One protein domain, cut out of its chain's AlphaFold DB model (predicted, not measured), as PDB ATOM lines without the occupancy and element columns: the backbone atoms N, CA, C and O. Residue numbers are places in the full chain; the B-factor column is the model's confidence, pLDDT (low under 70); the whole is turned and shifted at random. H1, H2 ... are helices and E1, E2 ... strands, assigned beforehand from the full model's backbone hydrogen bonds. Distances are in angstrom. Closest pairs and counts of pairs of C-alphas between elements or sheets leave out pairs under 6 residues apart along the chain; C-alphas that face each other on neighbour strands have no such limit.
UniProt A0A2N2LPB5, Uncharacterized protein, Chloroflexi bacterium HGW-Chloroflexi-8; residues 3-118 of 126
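AT A GLANCE: This is residues 3 to 118 of the 126 residues of an uncharacterized protein of Chloroflexi bacterium HGW-Chloroflexi-8 (UniProt A0A2N2LPB5). A strongly twisted antiparallel sheet of five strands makes the body, with H1 and H4 over one face, H2 over its E4 edge and H3 off the sheet. Residues 92 to 98 stick out as a loop. The printed part has 116 residues, with four named helices and five strands of mixed class, in the order E1 E2 H1 H2 H3 E3 E4 E5 H4; across the sheet the order is E4 E3 E2 E1 E5. It is compact, radius of gyration of the C-alphas 13.5 A, spanning 36 by 34 by 27 A.

IN THESE COORDINATES: E1, residues 3 to 10, begins at C-alpha 3 (338.423, 224.254, 222.802); E2, residues 22 to 29, is 21.8 A long. H1 is residues 31 to 37, H2 44 to 56, 18.5 A, and H3 58 to 64. E3 is residues 71 to 76, E4 82 to 84, and E5 101 to 108, bending by 75 degrees at residue 105. H4, residues 112 to 117, ends at C-alpha 117 (335.865, 211.446, 222.098).

HOW THE PARTS SIT: Within hydrogen-bond range are N 24 and O 7 in hairpin E1 and E2, 2.9 A, N 83 and O 74 in hairpin E3 and E4, 2.9 A, N 27 and O 73, 2.9 A, and N 104 and O 4, 3.0 A. H1 and H4 are on the same face, two layers, helices over a sheet; the closest C-alphas of H4 and E2 are Ile 115 and Phe 25, 7.8 A. H2 is over E4, closest C-alphas Ser 50 and Pro 84, 5.1 A. H3 and H2 meet only through their link. Every O i to N i+4 pair is within range in H1, H2 and H3; H4 has 0 of 2, but 3 of 3 O i to N i+3.

THE WHOLE: The farthest C-alphas, Gly 18 and Asp 66, are 40.1 A apart. The printed part has no cut; links E1 to E2 and E4 to E5 are long. Residues 13 to 19 and 97 have pLDDT under 70.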
ATOM      1  N   ILE A   3     337.119 224.746 223.245       96.12
ATOM      2  CA  ILE A   3     338.423 224.254 222.802       96.12
ATOM      3  C   ILE A   3     338.723 224.802 221.410       96.12
ATOM      4  O   ILE A   3     337.911 224.673 220.496       96.12
ATOM      5  N   ARG A   4     339.914 225.389 221.254       93.94
ATOM      6  CA  ARG A   4     340.414 225.941 219.979       93.94
ATOM      7  C   ARG A   4     341.844 225.510 219.640       93.94
ATOM      8  O   ARG A   4     342.329 225.781 218.543       93.94
ATOM      9  N   TYR A   5     342.524 224.824 220.561       95.06
ATOM     10  CA  TYR A   5     343.895 224.358 220.364       95.06
ATOM     11  C   TYR A   5     344.108 222.962 220.943       95.06
ATOM     12  O   TYR A   5     343.560 222.616 221.992       95.06
ATOM     13  N   VAL A   6     344.977 222.198 220.287       95.44
ATOM     14  CA  VAL A   6     345.427 220.876 220.727       95.44
ATOM     15  C   VAL A   6     346.952 220.793 220.685       95.44
ATOM     16  O   VAL A   6     347.582 221.179 219.704       95.44
ATOM     17  N   TRP A   7     347.556 220.267 221.742       93.50
ATOM     18  CA  TRP A   7     348.949 219.840 221.792       93.50
ATOM     19  C   TRP A   7     348.975 218.323 221.605       93.50
ATOM     20  O   TRP A   7     348.660 217.561 222.521       93.50
ATOM     21  N   ARG A   8     349.307 217.874 220.392       91.31
ATOM     22  CA  ARG A   8     349.372 216.438 220.078       91.31
ATOM     23  C   ARG A   8     350.584 215.791 220.723       91.31
ATOM     24  O   ARG A   8     351.649 216.404 220.717       91.31
ATOM     25  N   ASN A   9     350.443 214.542 221.167       88.38
ATOM     26  CA  ASN A   9     351.522 213.814 221.850       88.38
ATOM     27  C   ASN A   9     352.165 214.680 222.947       88.38
ATOM     28  O   ASN A   9     353.383 214.847 222.975       88.38
ATOM     29  N   CYS A  10     351.326 215.297 223.780       87.56
ATOM     30  CA  CYS A  10     351.739 216.256 224.789       87.56
ATOM     31  C   CYS A  10     352.803 215.644 225.702       87.56
ATOM     32  O   CYS A  10     352.566 214.646 226.384       87.56
ATOM     33  N   ASP A  11     353.967 216.278 225.713       84.12
ATOM     34  CA  ASP A  11     355.117 216.001 226.569       84.12
ATOM     35  C   ASP A  11     355.168 216.986 227.745       84.12
ATOM     36  O   ASP A  11     356.210 217.185 228.371       84.12
ATOM     37  N   PHE A  12     354.030 217.607 228.082       80.06
ATOM     38  CA  PHE A  12     353.897 218.406 229.294       80.06
ATOM     39  C   PHE A  12     354.046 217.497 230.519       80.06
ATOM     40  O   PHE A  12     353.091 216.945 231.068       80.06
ATOM     41  N   HIS A  13     355.291 217.324 230.946       62.91
ATOM     42  CA  HIS A  13     355.654 216.522 232.096       62.91
ATOM     43  C   HIS A  13     355.420 217.328 233.379       62.91
ATOM     44  O   HIS A  13     356.296 218.046 233.858       62.91
ATOM     45  N   GLY A  14     354.230 217.200 233.964       54.59
ATOM     46  CA  GLY A  14     354.019 217.527 235.375       54.59
ATOM     47  C   GLY A  14     354.407 216.330 236.242       54.59
ATOM     48  O   GLY A  14     353.748 215.310 236.118       54.59
ATOM     49  N   GLU A  15     355.462 216.454 237.064       51.34
ATOM     50  CA  GLU A  15     356.029 215.545 238.107       51.34
ATOM     51  C   GLU A  15     356.149 214.020 237.851       51.34
ATOM     52  O   GLU A  15     356.959 213.358 238.495       51.34
ATOM     53  N   LYS A  16     355.429 213.428 236.899       50.81
ATOM     54  CA  LYS A  16     355.428 212.006 236.565       50.81
ATOM     55  C   LYS A  16     356.185 211.798 235.259       50.81
ATOM     56  O   LYS A  16     355.606 211.772 234.175       50.81
ATOM     57  N   GLN A  17     357.503 211.675 235.373       48.38
ATOM     58  CA  GLN A  17     358.338 211.174 234.283       48.38
ATOM     59  C   GLN A  17     357.872 209.758 233.891       48.38
ATOM     60  O   GLN A  17     357.687 208.911 234.763       48.38
ATOM     61  N   GLY A  18     357.681 209.507 232.589       55.97
ATOM     62  CA  GLY A  18     357.420 208.164 232.045       55.97
ATOM     63  C   GLY A  18     355.971 207.821 231.677       55.97
ATOM     64  O   GLY A  18     355.698 206.657 231.406       55.97
ATOM     65  N   ALA A  19     355.040 208.780 231.657       63.94
ATOM     66  CA  ALA A  19     353.723 208.546 231.059       63.94
ATOM     67  C   ALA A  19     353.811 208.549 229.522       63.94
ATOM     68  O   ALA A  19     354.542 209.363 228.952       63.94
ATOM     69  N   ASP A  20     353.052 207.663 228.870       72.56
ATOM     70  CA  ASP A  20     352.933 207.648 227.410       72.56
ATOM     71  C   ASP A  20     352.428 209.007 226.894       72.56
ATOM     72  O   ASP A  20     351.524 209.588 227.513       72.56
ATOM     73  N   PRO A  21     352.971 209.517 225.772       81.75
ATOM     74  CA  PRO A  21     352.489 210.748 225.160       81.75
ATOM     75  C   PRO A  21     350.986 210.674 224.887       81.75
ATOM     76  O   PRO A  21     350.491 209.693 224.330       81.75
ATOM     77  N   ILE A  22     350.257 211.727 225.254       90.06
ATOM     78  CA  ILE A  22     348.812 211.813 225.041       90.06
ATOM     79  C   ILE A  22     348.431 213.203 224.554       90.06
ATOM     80  O   ILE A  22     349.038 214.186 224.954       90.06
ATOM     81  N   ASP A  23     347.424 213.313 223.694       93.81
ATOM     82  CA  ASP A  23     346.910 214.626 223.306       93.81
ATOM     83  C   ASP A  23     346.440 215.416 224.531       93.81
ATOM     84  O   ASP A  23     345.771 214.876 225.418       93.81
ATOM     85  N   ALA A  24     346.741 216.709 224.541       94.94
ATOM     86  CA  ALA A  24     346.192 217.650 225.499       94.94
ATOM     87  C   ALA A  24     345.497 218.801 224.779       94.94
ATOM     88  O   ALA A  24     345.916 219.243 223.712       94.94
ATOM     89  N   PHE A  25     344.423 219.293 225.371       96.62
ATOM     90  CA  PHE A  25     343.545 220.293 224.791       96.62
ATOM     91  C   PHE A  25     343.608 221.569 225.606       96.62
ATOM     92  O   PHE A  25     343.701 221.537 226.836       96.62
ATOM     93  N   TRP A  26     343.559 222.694 224.904       97.06
ATOM     94  CA  TRP A  26     343.402 223.994 225.527       97.06
ATOM     95  C   TRP A  26     341.924 224.255 225.776       97.06
ATOM     96  O   TRP A  26     341.166 224.448 224.825       97.06
ATOM     97  N   VAL A  27     341.527 224.229 227.046       97.69
ATOM     98  CA  VAL A  27     340.149 224.460 227.472       97.69
ATOM     99  C   VAL A  27     340.034 225.873 228.022       97.69
ATOM    100  O   VAL A  27     340.685 226.219 229.006       97.69
ATOM    101  N   GLU A  28     339.184 226.673 227.393       97.38
ATOM    102  CA  GLU A  28     338.797 228.013 227.812       97.38
ATOM    103  C   GLU A  28     337.400 227.958 228.441       97.38
ATOM    104  O   GLU A  28     336.482 227.327 227.906       97.38
ATOM    105  N   ALA A  29     337.228 228.621 229.579       97.56
ATOM    106  CA  ALA A  29     335.997 228.591 230.350       97.56
ATOM    107  C   ALA A  29     335.625 229.978 230.889       97.56
ATOM    108  O   ALA A  29     336.489 230.791 231.248       97.56
ATOM    109  N   THR A  30     334.321 230.236 230.969       96.75
ATOM    110  CA  THR A  30     333.781 231.301 231.823       96.75
ATOM    111  C   THR A  30     333.950 230.929 233.302       96.75
ATOM    112  O   THR A  30     334.350 229.812 233.636       96.75
ATOM    113  N   GLN A  31     333.646 231.862 234.210       95.94
ATOM    114  CA  GLN A  31     333.673 231.560 235.643       95.94
ATOM    115  C   GLN A  31     332.713 230.419 236.012       95.94
ATOM    116  O   GLN A  31     333.133 229.481 236.679       95.94
ATOM    117  N   GLU A  32     331.465 230.489 235.545       96.75
ATOM    118  CA  GLU A  32     330.434 229.473 235.799       96.75
ATOM    119  C   GLU A  32     330.870 228.100 235.270       96.75
ATOM    120  O   GLU A  32     330.882 227.115 236.003       96.75
ATOM    121  N   GLU A  33     331.364 228.046 234.028       97.75
ATOM    122  CA  GLU A  33     331.855 226.805 233.424       97.75
ATOM    123  C   GLU A  33     333.038 226.195 234.195       97.75
ATOM    124  O   GLU A  33     333.141 224.971 234.307       97.75
ATOM    125  N   ALA A  34     333.943 227.028 234.719       97.50
ATOM    126  CA  ALA A  34     335.082 226.562 235.501       97.50
ATOM    127  C   ALA A  34     334.658 226.054 236.887       97.50
ATOM    128  O   ALA A  34     335.138 225.002 237.314       97.50
ATOM    129  N   GLU A  35     333.768 226.777 237.573       97.25
ATOM    130  CA  GLU A  35     333.272 226.424 238.908       97.25
ATOM    131  C   GLU A  35     332.470 225.120 238.895       97.25
ATOM    132  O   GLU A  35     332.702 224.267 239.755       97.25
ATOM    133  N   ASP A  36     331.624 224.921 237.886       96.50
ATOM    134  CA  ASP A  36     330.763 223.740 237.794       96.50
ATOM    135  C   ASP A  36     331.457 222.546 237.125       96.50
ATOM    136  O   ASP A  36     331.243 221.394 237.508       96.50
ATOM    137  N   GLY A  37     332.281 222.803 236.104       94.94
ATOM    138  CA  GLY A  37     332.785 221.763 235.204       94.94
ATOM    139  C   GLY A  37     334.229 221.324 235.436       94.94
ATOM    140  O   GLY A  37     334.592 220.224 235.019       94.94
ATOM    141  N   ILE A  38     335.064 222.159 236.069       96.94
ATOM    142  CA  ILE A  38     336.520 221.929 236.147       96.94
ATOM    143  C   ILE A  38     337.010 221.882 237.596       96.94
ATOM    144  O   ILE A  38     337.702 220.939 237.983       96.94
ATOM    145  N   PHE A  39     336.644 222.865 238.420       97.19
ATOM    146  CA  PHE A  39     337.092 222.969 239.811       97.19
ATOM    147  C   PHE A  39     336.787 221.745 240.684       97.19
ATOM    148  O   PHE A  39     337.643 221.425 241.508       97.19
ATOM    149  N   PRO A  40     335.674 221.001 240.505       95.31
ATOM    150  CA  PRO A  40     335.437 219.781 241.276       95.31
ATOM    151  C   PRO A  40     336.527 218.710 241.110       95.31
ATOM    152  O   PRO A  40     336.680 217.857 241.981       95.31
ATOM    153  N   GLY A  41     337.288 218.746 240.009       90.06
ATOM    154  CA  GLY A  41     338.398 217.832 239.736       90.06
ATOM    155  C   GLY A  41     339.783 218.353 240.134       90.06
ATOM    156  O   GLY A  41     340.768 217.670 239.864       90.06
ATOM    157  N   LEU A  42     339.883 219.545 240.735       94.38
ATOM    158  CA  LEU A  42     341.154 220.208 241.040       94.38
ATOM    159  C   LEU A  42     341.439 220.301 242.537       94.38
ATOM    160  O   LEU A  42     340.539 220.391 243.374       94.38
ATOM    161  N   MET A  43     342.726 220.368 242.878       95.19
ATOM    162  CA  MET A  43     343.140 220.667 244.244       95.19
ATOM    163  C   MET A  43     342.880 222.145 244.584       95.19
ATOM    164  O   MET A  43     342.998 223.011 243.713       95.19
ATOM    165  N   PRO A  44     342.629 222.497 245.862       96.75
ATOM    166  CA  PRO A  44     342.392 223.888 246.263       96.75
ATOM    167  C   PRO A  44     343.500 224.864 245.843       96.75
ATOM    168  O   PRO A  44     343.228 226.014 245.502       96.75
ATOM    169  N   THR A  45     344.754 224.407 245.834       96.50
ATOM    170  CA  THR A  45     345.913 225.190 245.385       96.50
ATOM    171  C   THR A  45     345.870 225.493 243.887       96.50
ATOM    172  O   THR A  45     346.229 226.591 243.471       96.50
ATOM    173  N   GLU A  46     345.388 224.555 243.076       96.06
ATOM    174  CA  GLU A  46     345.233 224.724 241.629       96.06
ATOM    175  C   GLU A  46     344.052 225.642 241.310       96.06
ATOM    176  O   GLU A  46     344.165 226.509 240.446       96.06
ATOM    177  N   ILE A  47     342.954 225.534 242.063       97.81
ATOM    178  CA  ILE A  47     341.818 226.464 241.970       97.81
ATOM    179  C   ILE A  47     342.273 227.891 242.303       97.81
ATOM    180  O   ILE A  47     341.937 228.836 241.587       97.81
ATOM    181  N   ALA A  48     343.061 228.064 243.369       97.81
ATOM    182  CA  ALA A  48     343.589 229.370 243.755       97.81
ATOM    183  C   ALA A  48     344.486 229.978 242.663       97.81
ATOM    184  O   ALA A  48     344.335 231.156 242.329       97.81
ATOM    185  N   GLU A  49     345.374 229.178 242.063       97.62
ATOM    186  CA  GLU A  49     346.220 229.638 240.957       97.62
ATOM    187  C   GLU A  49     345.390 229.966 239.706       97.62
ATOM    188  O   GLU A  49     345.599 231.008 239.087       97.62
ATOM    189  N   SER A  50     344.390 229.142 239.377       97.62
ATOM    190  CA  SER A  50     343.451 229.401 238.278       97.62
ATOM    191  C   SER A  50     342.743 230.749 238.442       97.62
ATOM    192  O   SER A  50     342.757 231.575 237.528       97.62
ATOM    193  N   ARG A  51     342.209 231.035 239.639       98.00
ATOM    194  CA  ARG A  51     341.565 232.324 239.952       98.00
ATOM    195  C   ARG A  51     342.538 233.498 239.814       98.00
ATOM    196  O   ARG A  51     342.180 234.528 239.248       98.00
ATOM    197  N   LYS A  52     343.777 233.350 240.290       97.94
ATOM    198  CA  LYS A  52     344.818 234.385 240.167       97.94
ATOM    199  C   LYS A  52     345.160 234.684 238.706       97.94
ATOM    200  O   LYS A  52     345.296 235.851 238.336       97.94
ATOM    201  N   LEU A  53     345.290 233.649 237.877       97.06
ATOM    202  CA  LEU A  53     345.518 233.797 236.440       97.06
ATOM    203  C   LEU A  53     344.326 234.475 235.760       97.06
ATOM    204  O   LEU A  53     344.532 235.425 235.007       97.06
ATOM    205  N   ALA A  54     343.099 234.063 236.080       95.88
ATOM    206  CA  ALA A  54     341.893 234.652 235.512       95.88
ATOM    207  C   ALA A  54     341.795 236.161 235.788       95.88
ATOM    208  O   ALA A  54     341.532 236.936 234.872       95.88
ATOM    209  N   VAL A  55     342.096 236.598 237.019       96.00
ATOM    210  CA  VAL A  55     342.163 238.031 237.365       96.00
ATOM    211  C   VAL A  55     343.244 238.744 236.551       96.00
ATOM    212  O   VAL A  55     342.991 239.801 235.980       96.00
ATOM    213  N   ARG A  56     344.444 238.158 236.452       95.69
ATOM    214  CA  ARG A  56     345.578 238.758 235.731       95.69
ATOM    215  C   ARG A  56     345.305 238.960 234.237       95.69
ATOM    216  O   ARG A  56     345.837 239.899 233.657       95.69
ATOM    217  N   PHE A  57     344.537 238.069 233.617       92.88
ATOM    218  CA  PHE A  57     344.276 238.077 232.175       92.88
ATOM    219  C   PHE A  57     342.844 238.496 231.812       92.88
ATOM    220  O   PHE A  57     342.453 238.347 230.656       92.88
ATOM    221  N   HIS A  58     342.076 239.043 232.760       90.69
ATOM    222  CA  HIS A  58     340.662 239.368 232.564       90.69
ATOM    223  C   HIS A  58     340.421 240.341 231.400       90.69
ATOM    224  O   HIS A  58     339.629 240.048 230.509       90.69
ATOM    225  N   GLU A  59     341.155 241.456 231.360       90.25
ATOM    226  CA  GLU A  59     341.026 242.463 230.295       90.25
ATOM    227  C   GLU A  59     341.345 241.874 228.915       90.25
ATOM    228  O   GLU A  59     340.650 242.128 227.934       90.25
ATOM    229  N   LEU A  60     342.373 241.023 228.841       89.75
ATOM    230  CA  LEU A  60     342.745 240.355 227.598       89.75
ATOM    231  C   LEU A  60     341.686 239.333 227.156       89.75
ATOM    232  O   LEU A  60     341.470 239.160 225.959       89.75
ATOM    233  N   ALA A  61     341.027 238.662 228.103       88.75
ATOM    234  CA  ALA A  61     339.928 237.748 227.806       88.75
ATOM    235  C   ALA A  61     338.729 238.493 227.202       88.75
ATOM    236  O   ALA A  61     338.167 238.021 226.218       88.75
ATOM    237  N   GLN A  62     338.392 239.673 227.732       89.69
ATOM    238  CA  GLN A  62     337.315 240.524 227.206       89.69
ATOM    239  C   GLN A  62     337.594 241.038 225.788       89.69
ATOM    240  O   GLN A  62     336.672 241.216 225.003       89.69
ATOM    241  N   GLN A  63     338.862 241.274 225.439       88.25
ATOM    242  CA  GLN A  63     339.240 241.702 224.086       88.25
ATOM    243  C   GLN A  63     339.173 240.574 223.051       88.25
ATOM    244  O   GLN A  63     339.078 240.844 221.855       88.25
ATOM    245  N   LYS A  64     339.302 239.320 223.493       81.12
ATOM    246  CA  LYS A  64     339.378 238.145 222.618       81.12
ATOM    247  C   LYS A  64     338.032 237.493 222.350       81.12
ATOM    248  O   LYS A  64     337.888 236.836 221.324       81.12
ATOM    249  N   ASP A  65     337.097 237.613 223.282       77.75
ATOM    250  CA  ASP A  65     335.848 236.870 223.252       77.75
ATOM    251  C   ASP A  65     334.751 237.644 223.989       77.75
ATOM    252  O   ASP A  65     334.958 238.067 225.129       77.75
ATOM    253  N   ASP A  66     333.575 237.775 223.368       74.00
ATOM    254  CA  ASP A  66     332.420 238.487 223.933       74.00
ATOM    255  C   ASP A  66     331.964 237.904 225.278       74.00
ATOM    256  O   ASP A  66     331.460 238.625 226.139       74.00
ATOM    257  N   LEU A  67     332.153 236.595 225.481       77.06
ATOM    258  CA  LEU A  67     331.776 235.918 226.723       77.06
ATOM    259  C   LEU A  67     332.860 235.984 227.802       77.06
ATOM    260  O   LEU A  67     332.601 235.531 228.913       77.06
ATOM    261  N   ALA A  68     334.040 236.530 227.480       85.25
ATOM    262  CA  ALA A  68     335.225 236.602 228.328       85.25
ATOM    263  C   ALA A  68     335.526 235.271 229.044       85.25
ATOM    264  O   ALA A  68     334.995 234.967 230.114       85.25
ATOM    265  N   ARG A  69     336.446 234.478 228.482       94.06
ATOM    266  CA  ARG A  69     336.876 233.184 229.045       94.06
ATOM    267  C   ARG A  69     338.261 233.270 229.702       94.06
ATOM    268  O   ARG A  69     339.245 232.822 229.115       94.06
ATOM    269  N   PRO A  70     338.394 233.881 230.897       95.00
ATOM    270  CA  PRO A  70     339.693 234.095 231.528       95.00
ATOM    271  C   PRO A  70     340.245 232.841 232.222       95.00
ATOM    272  O   PRO A  70     341.419 232.828 232.596       95.00
ATOM    273  N   PHE A  71     339.426 231.804 232.424       97.56
ATOM    274  CA  PHE A  71     339.858 230.547 233.025       97.56
ATOM    275  C   PHE A  71     340.333 229.610 231.923       97.56
ATOM    276  O   PHE A  71     339.540 229.180 231.085       97.56
ATOM    277  N   CYS A  72     341.628 229.301 231.913       97.50
ATOM    278  CA  CYS A  72     342.213 228.460 230.879       97.50
ATOM    279  C   CYS A  72     343.024 227.305 231.463       97.50
ATOM    280  O   CYS A  72     343.744 227.463 232.456       97.50
ATOM    281  N   PHE A  73     342.913 226.145 230.821       97.38
ATOM    282  CA  PHE A  73     343.482 224.897 231.308       97.38
ATOM    283  C   PHE A  73     344.100 224.088 230.172       97.38
ATOM    284  O   PHE A  73     343.546 224.000 229.077       97.38
ATOM    285  N   LEU A  74     345.222 223.435 230.466       96.12
ATOM    286  CA  LEU A  74     345.726 222.327 229.667       96.12
ATOM    287  C   LEU A  74     345.140 221.029 230.215       96.12
ATOM    288  O   LEU A  74     345.394 220.677 231.370       96.12
ATOM    289  N   VAL A  75     344.358 220.334 229.391       95.81
ATOM    290  CA  VAL A  75     343.635 219.124 229.790       95.81
ATOM    291  C   VAL A  75     344.057 217.949 228.923       95.81
ATOM    292  O   VAL A  75     343.815 217.953 227.719       95.81
ATOM    293  N   ALA A  76     344.687 216.932 229.512       93.81
ATOM    294  CA  ALA A  76     344.995 215.699 228.791       93.81
ATOM    295  C   ALA A  76     343.710 214.961 228.409       93.81
ATOM    296  O   ALA A  76     342.734 214.965 229.157       93.81
ATOM    297  N   ARG A  77     343.730 214.264 227.269       93.75
ATOM    298  CA  ARG A  77     342.585 213.513 226.730       93.75
ATOM    299  C   ARG A  77     341.963 212.538 227.728       93.75
ATOM    300  O   ARG A  77     340.761 212.305 227.696       93.75
ATOM    301  N   ASP A  78     342.775 211.942 228.591       92.44
ATOM    302  CA  ASP A  78     342.343 210.977 229.604       92.44
ATOM    303  C   ASP A  78     341.959 211.608 230.953       92.44
ATOM    304  O   ASP A  78     341.592 210.878 231.879       92.44
ATOM    305  N   LEU A  79     342.026 212.938 231.046       92.44
ATOM    306  CA  LEU A  79     341.771 213.762 232.227       92.44
ATOM    307  C   LEU A  79     342.740 213.540 233.400       92.44
ATOM    308  O   LEU A  79     342.508 214.064 234.486       92.44
ATOM    309  N   ARG A  80     343.850 212.813 233.209       88.75
ATOM    310  CA  ARG A  80     344.879 212.634 234.255       88.75
ATOM    311  C   ARG A  80     345.686 213.906 234.521       88.75
ATOM    312  O   ARG A  80     346.353 213.995 235.549       88.75
ATOM    313  N   LEU A  81     345.640 214.862 233.597       89.94
ATOM    314  CA  LEU A  81     346.240 216.185 233.712       89.94
ATOM    315  C   LEU A  81     345.154 217.228 233.460       89.94
ATOM    316  O   LEU A  81     344.581 217.264 232.374       89.94
ATOM    317  N   ILE A  82     344.921 218.089 234.446       94.38
ATOM    318  CA  ILE A  82     344.130 219.312 234.318       94.38
ATOM    319  C   ILE A  82     344.970 220.402 234.976       94.38
ATOM    320  O   ILE A  82     345.145 220.399 236.191       94.38
ATOM    321  N   ARG A  83     345.557 221.301 234.183       94.12
ATOM    322  CA  ARG A  83     346.504 222.298 234.696       94.12
ATOM    323  C   ARG A  83     346.053 223.715 234.361       94.12
ATOM    324  O   ARG A  83     345.968 224.023 233.173       94.12
ATOM    325  N   PRO A  84     345.827 224.597 235.353       96.69
ATOM    326  CA  PRO A  84     345.570 226.002 235.070       96.69
ATOM    327  C   PRO A  84     346.829 226.660 234.507       96.69
ATOM    328  O   PRO A  84     347.924 226.500 235.054       96.69
ATOM    329  N   LEU A  85     346.676 227.394 233.408       95.38
ATOM    330  CA  LEU A  85     347.776 228.073 232.727       95.38
ATOM    331  C   LEU A  85     347.330 229.454 232.217       95.38
ATOM    332  O   LEU A  85     346.136 229.694 232.045       95.38
ATOM    333  N   PRO A  86     348.272 230.388 231.988       94.25
ATOM    334  CA  PRO A  86     347.958 231.714 231.462       94.25
ATOM    335  C   PRO A  86     347.149 231.665 230.160       94.25
ATOM    336  O   PRO A  86     347.480 230.882 229.279       94.25
ATOM    337  N   LEU A  87     346.189 232.576 229.972       93.50
ATOM    338  CA  LEU A  87     345.381 232.670 228.743       93.50
ATOM    339  C   LEU A  87     346.229 232.721 227.461       93.50
ATOM    340  O   LEU A  87     345.882 232.152 226.431       93.50
ATOM    341  N   ILE A  88     347.378 233.392 227.526       92.12
ATOM    342  CA  ILE A  88     348.298 233.529 226.394       92.12
ATOM    343  C   ILE A  88     349.125 232.274 226.115       92.12
ATOM    344  O   ILE A  88     349.844 232.259 225.125       92.12
ATOM    345  N   TYR A  89     349.068 231.239 226.956       92.75
ATOM    346  CA  TYR A  89     350.006 230.119 226.919       92.75
ATOM    347  C   TYR A  89     350.126 229.457 225.536       92.75
ATOM    348  O   TYR A  89     351.260 229.334 225.080       92.75
ATOM    349  N   PRO A  90     349.045 229.152 224.785       91.56
ATOM    350  CA  PRO A  90     349.170 228.552 223.448       91.56
ATOM    351  C   PRO A  90     349.889 229.427 222.413       91.56
ATOM    352  O   PRO A  90     350.431 228.920 221.435       91.56
ATOM    353  N   THR A  91     349.894 230.744 222.624       88.81
ATOM    354  CA  THR A  91     350.416 231.759 221.688       88.81
ATOM    355  C   THR A  91     351.574 232.564 222.281       88.81
ATOM    356  O   THR A  91     351.997 233.571 221.721       88.81
ATOM    357  N   SER A  92     352.080 232.140 223.440       84.94
ATOM    358  CA  SER A  92     353.076 232.881 224.200       84.94
ATOM    359  C   SER A  92     354.415 232.884 223.470       84.94
ATOM    360  O   SER A  92     354.871 231.853 222.974       84.94
ATOM    361  N   SER A  93     355.105 234.025 223.483       78.06
ATOM    362  CA  SER A  93     356.465 234.150 222.946       78.06
ATOM    363  C   SER A  93     357.489 233.275 223.678       78.06
ATOM    364  O   SER A  93     358.584 233.059 223.166       78.06
ATOM    365  N   MET A  94     357.134 232.714 224.843       80.06
ATOM    366  CA  MET A  94     357.968 231.756 225.577       80.06
ATOM    367  C   MET A  94     358.301 230.489 224.779       80.06
ATOM    368  O   MET A  94     359.277 229.815 225.093       80.06
ATOM    369  N   TRP A  95     357.514 230.171 223.747       81.81
ATOM    370  CA  TRP A  95     357.765 229.038 222.855       81.81
ATOM    371  C   TRP A  95     358.918 229.268 221.867       81.81
ATOM    372  O   TRP A  95     359.242 228.373 221.086       81.81
ATOM    373  N   ASN A  96     359.566 230.439 221.914       71.69
ATOM    374  CA  ASN A  96     360.631 230.862 221.009       71.69
ATOM    375  C   ASN A  96     360.207 230.710 219.537       71.69
ATOM    376  O   ASN A  96     359.537 231.583 218.993       71.69
ATOM    377  N   THR A  97     360.588 229.597 218.906       67.81
ATOM    378  CA  THR A  97     360.424 229.343 217.470       67.81
ATOM    379  C   THR A  97     359.165 228.539 217.135       67.81
ATOM    380  O   THR A  97     358.654 228.671 216.026       67.81
ATOM    381  N   TYR A  98     358.652 227.701 218.046       78.81
ATOM    382  CA  TYR A  98     357.524 226.818 217.735       78.81
ATOM    383  C   TYR A  98     356.657 226.532 218.963       78.81
ATOM    384  O   TYR A  98     357.112 225.910 219.922       78.81
ATOM    385  N   SER A  99     355.393 226.962 218.909       87.56
ATOM    386  CA  SER A  99     354.371 226.522 219.861       87.56
ATOM    387  C   SER A  99     353.934 225.098 219.510       87.56
ATOM    388  O   SER A  99     353.629 224.837 218.345       87.56
ATOM    389  N   PRO A 100     353.853 224.176 220.483       90.06
ATOM    390  CA  PRO A 100     353.398 222.812 220.227       90.06
ATOM    391  C   PRO A 100     351.884 222.721 219.973       90.06
ATOM    392  O   PRO A 100     351.379 221.673 219.560       90.06
ATOM    393  N   PHE A 101     351.152 223.810 220.215       92.81
ATOM    394  CA  PHE A 101     349.722 223.884 219.975       92.81
ATOM    395  C   PHE A 101     349.420 224.027 218.486       92.81
ATOM    396  O   PHE A 101     349.915 224.917 217.800       92.81
ATOM    397  N   THR A 102     348.534 223.168 218.003       92.19
ATOM    398  CA  THR A 102     347.910 223.265 216.687       92.19
ATOM    399  C   THR A 102     346.503 223.825 216.859       92.19
ATOM    400  O   THR A 102     345.760 223.370 217.731       92.19
ATOM    401  N   ALA A 103     346.138 224.817 216.047       91.44
ATOM    402  CA  ALA A 103     344.773 225.330 216.010       91.44
ATOM    403  C   ALA A 103     343.809 224.261 215.468       91.44
ATOM    404  O   ALA A 103     344.174 223.445 214.621       91.44
ATOM    405  N   MET A 104     342.576 224.280 215.954       91.50
ATOM    406  CA  MET A 104     341.500 223.396 215.510       91.50
ATOM    407  C   MET A 104     340.190 224.183 215.403       91.50
ATOM    408  O   MET A 104     340.097 225.265 215.992       91.50
ATOM    409  N   PRO A 105     339.179 223.669 214.675       91.62
ATOM    410  CA  PRO A 105     337.841 224.245 214.709       91.62
ATOM    411  C   PRO A 105     337.345 224.404 216.147       91.62
ATOM    412  O   PRO A 105     337.678 223.593 217.015       91.62
ATOM    413  N   GLU A 106     336.553 225.445 216.393       92.94
ATOM    414  CA  GLU A 106     335.996 225.687 217.720       92.94
ATOM    415  C   GLU A 106     335.077 224.537 218.119       92.94
ATOM    416  O   GLU A 106     334.113 224.217 217.422       92.94
ATOM    417  N   VAL A 107     335.369 223.922 219.260       94.75
ATOM    418  CA  VAL A 107     334.528 222.875 219.831       94.75
ATOM    419  C   VAL A 107     334.031 223.335 221.186       94.75
ATOM    420  O   VAL A 107     334.816 223.609 222.094       94.75
ATOM    421  N   TYR A 108     332.712 223.386 221.330       95.31
ATOM    422  CA  TYR A 108     332.065 223.633 222.607       95.31
ATOM    423  C   TYR A 108     331.755 222.306 223.284       95.31
ATOM    424  O   TYR A 108     331.058 221.467 222.719       95.31
ATOM    425  N   ILE A 109     332.256 222.141 224.503       95.38
ATOM    426  CA  ILE A 109     331.985 220.979 225.351       95.38
ATOM    427  C   ILE A 109     331.243 221.428 226.608       95.38
ATOM    428  O   ILE A 109     331.495 222.514 227.147       95.38
ATOM    429  N   ARG A 110     330.322 220.595 227.086       94.75
ATOM    430  CA  ARG A 110     329.601 220.795 228.348       94.75
ATOM    431  C   ARG A 110     330.348 220.162 229.512       94.75
ATOM    432  O   ARG A 110     330.344 220.730 230.596       94.75
ATOM    433  N   THR A 111     331.009 219.026 229.289       95.38
ATOM    434  CA  THR A 111     331.807 218.332 230.309       95.38
ATOM    435  C   THR A 111     333.202 217.989 229.793       95.38
ATOM    436  O   THR A 111     333.415 217.819 228.592       95.38
ATOM    437  N   LEU A 112     334.173 217.862 230.704       95.69
ATOM    438  CA  LEU A 112     335.537 217.464 230.336       95.69
ATOM    439  C   LEU A 112     335.594 216.054 229.728       95.69
ATOM    440  O   LEU A 112     336.458 215.785 228.903       95.69
ATOM    441  N   ASP A 113     334.661 215.163 230.066       95.25
ATOM    442  CA  ASP A 113     334.623 213.804 229.510       95.25
ATOM    443  C   ASP A 113     334.387 213.775 227.992       95.25
ATOM    444  O   ASP A 113     334.836 212.845 227.320       95.25
ATOM    445  N   GLU A 114     333.761 214.808 227.421       95.94
ATOM    446  CA  GLU A 114     333.591 214.927 225.967       95.94
ATOM    447  C   GLU A 114     334.939 214.998 225.227       95.94
ATOM    448  O   GLU A 114     335.039 214.532 224.090       95.94
ATOM    449  N   ILE A 115     336.003 215.471 225.895       94.44
ATOM    450  CA  ILE A 115     337.367 215.547 225.348       94.44
ATOM    451  C   ILE A 115     337.872 214.172 224.899       94.44
ATOM    452  O   ILE A 115     338.555 214.057 223.875       94.44
ATOM    453  N   ARG A 116     337.499 213.104 225.617       93.56
ATOM    454  CA  ARG A 116     337.929 211.727 225.316       93.56
ATOM    455  C   ARG A 116     337.572 211.319 223.887       93.56
ATOM    456  O   ARG A 116     338.339 210.597 223.250       93.56
ATOM    457  N   ASN A 117     336.453 211.831 223.377       91.88
ATOM    458  CA  ASN A 117     335.865 211.446 222.098       91.88
ATOM    459  C   ASN A 117     336.208 212.403 220.942       91.88
ATOM    460  O   ASN A 117     335.766 212.175 219.815       91.88
ATOM    461  N   LEU A 118     336.999 213.458 221.178       90.56
ATOM    462  CA  LEU A 118     337.377 214.407 220.126       90.56
ATOM    463  C   LEU A 118     338.313 213.756 219.100       90.56
ATOM    464  O   LEU A 118     339.378 213.240 219.450       90.56
TER     465      LEU A 118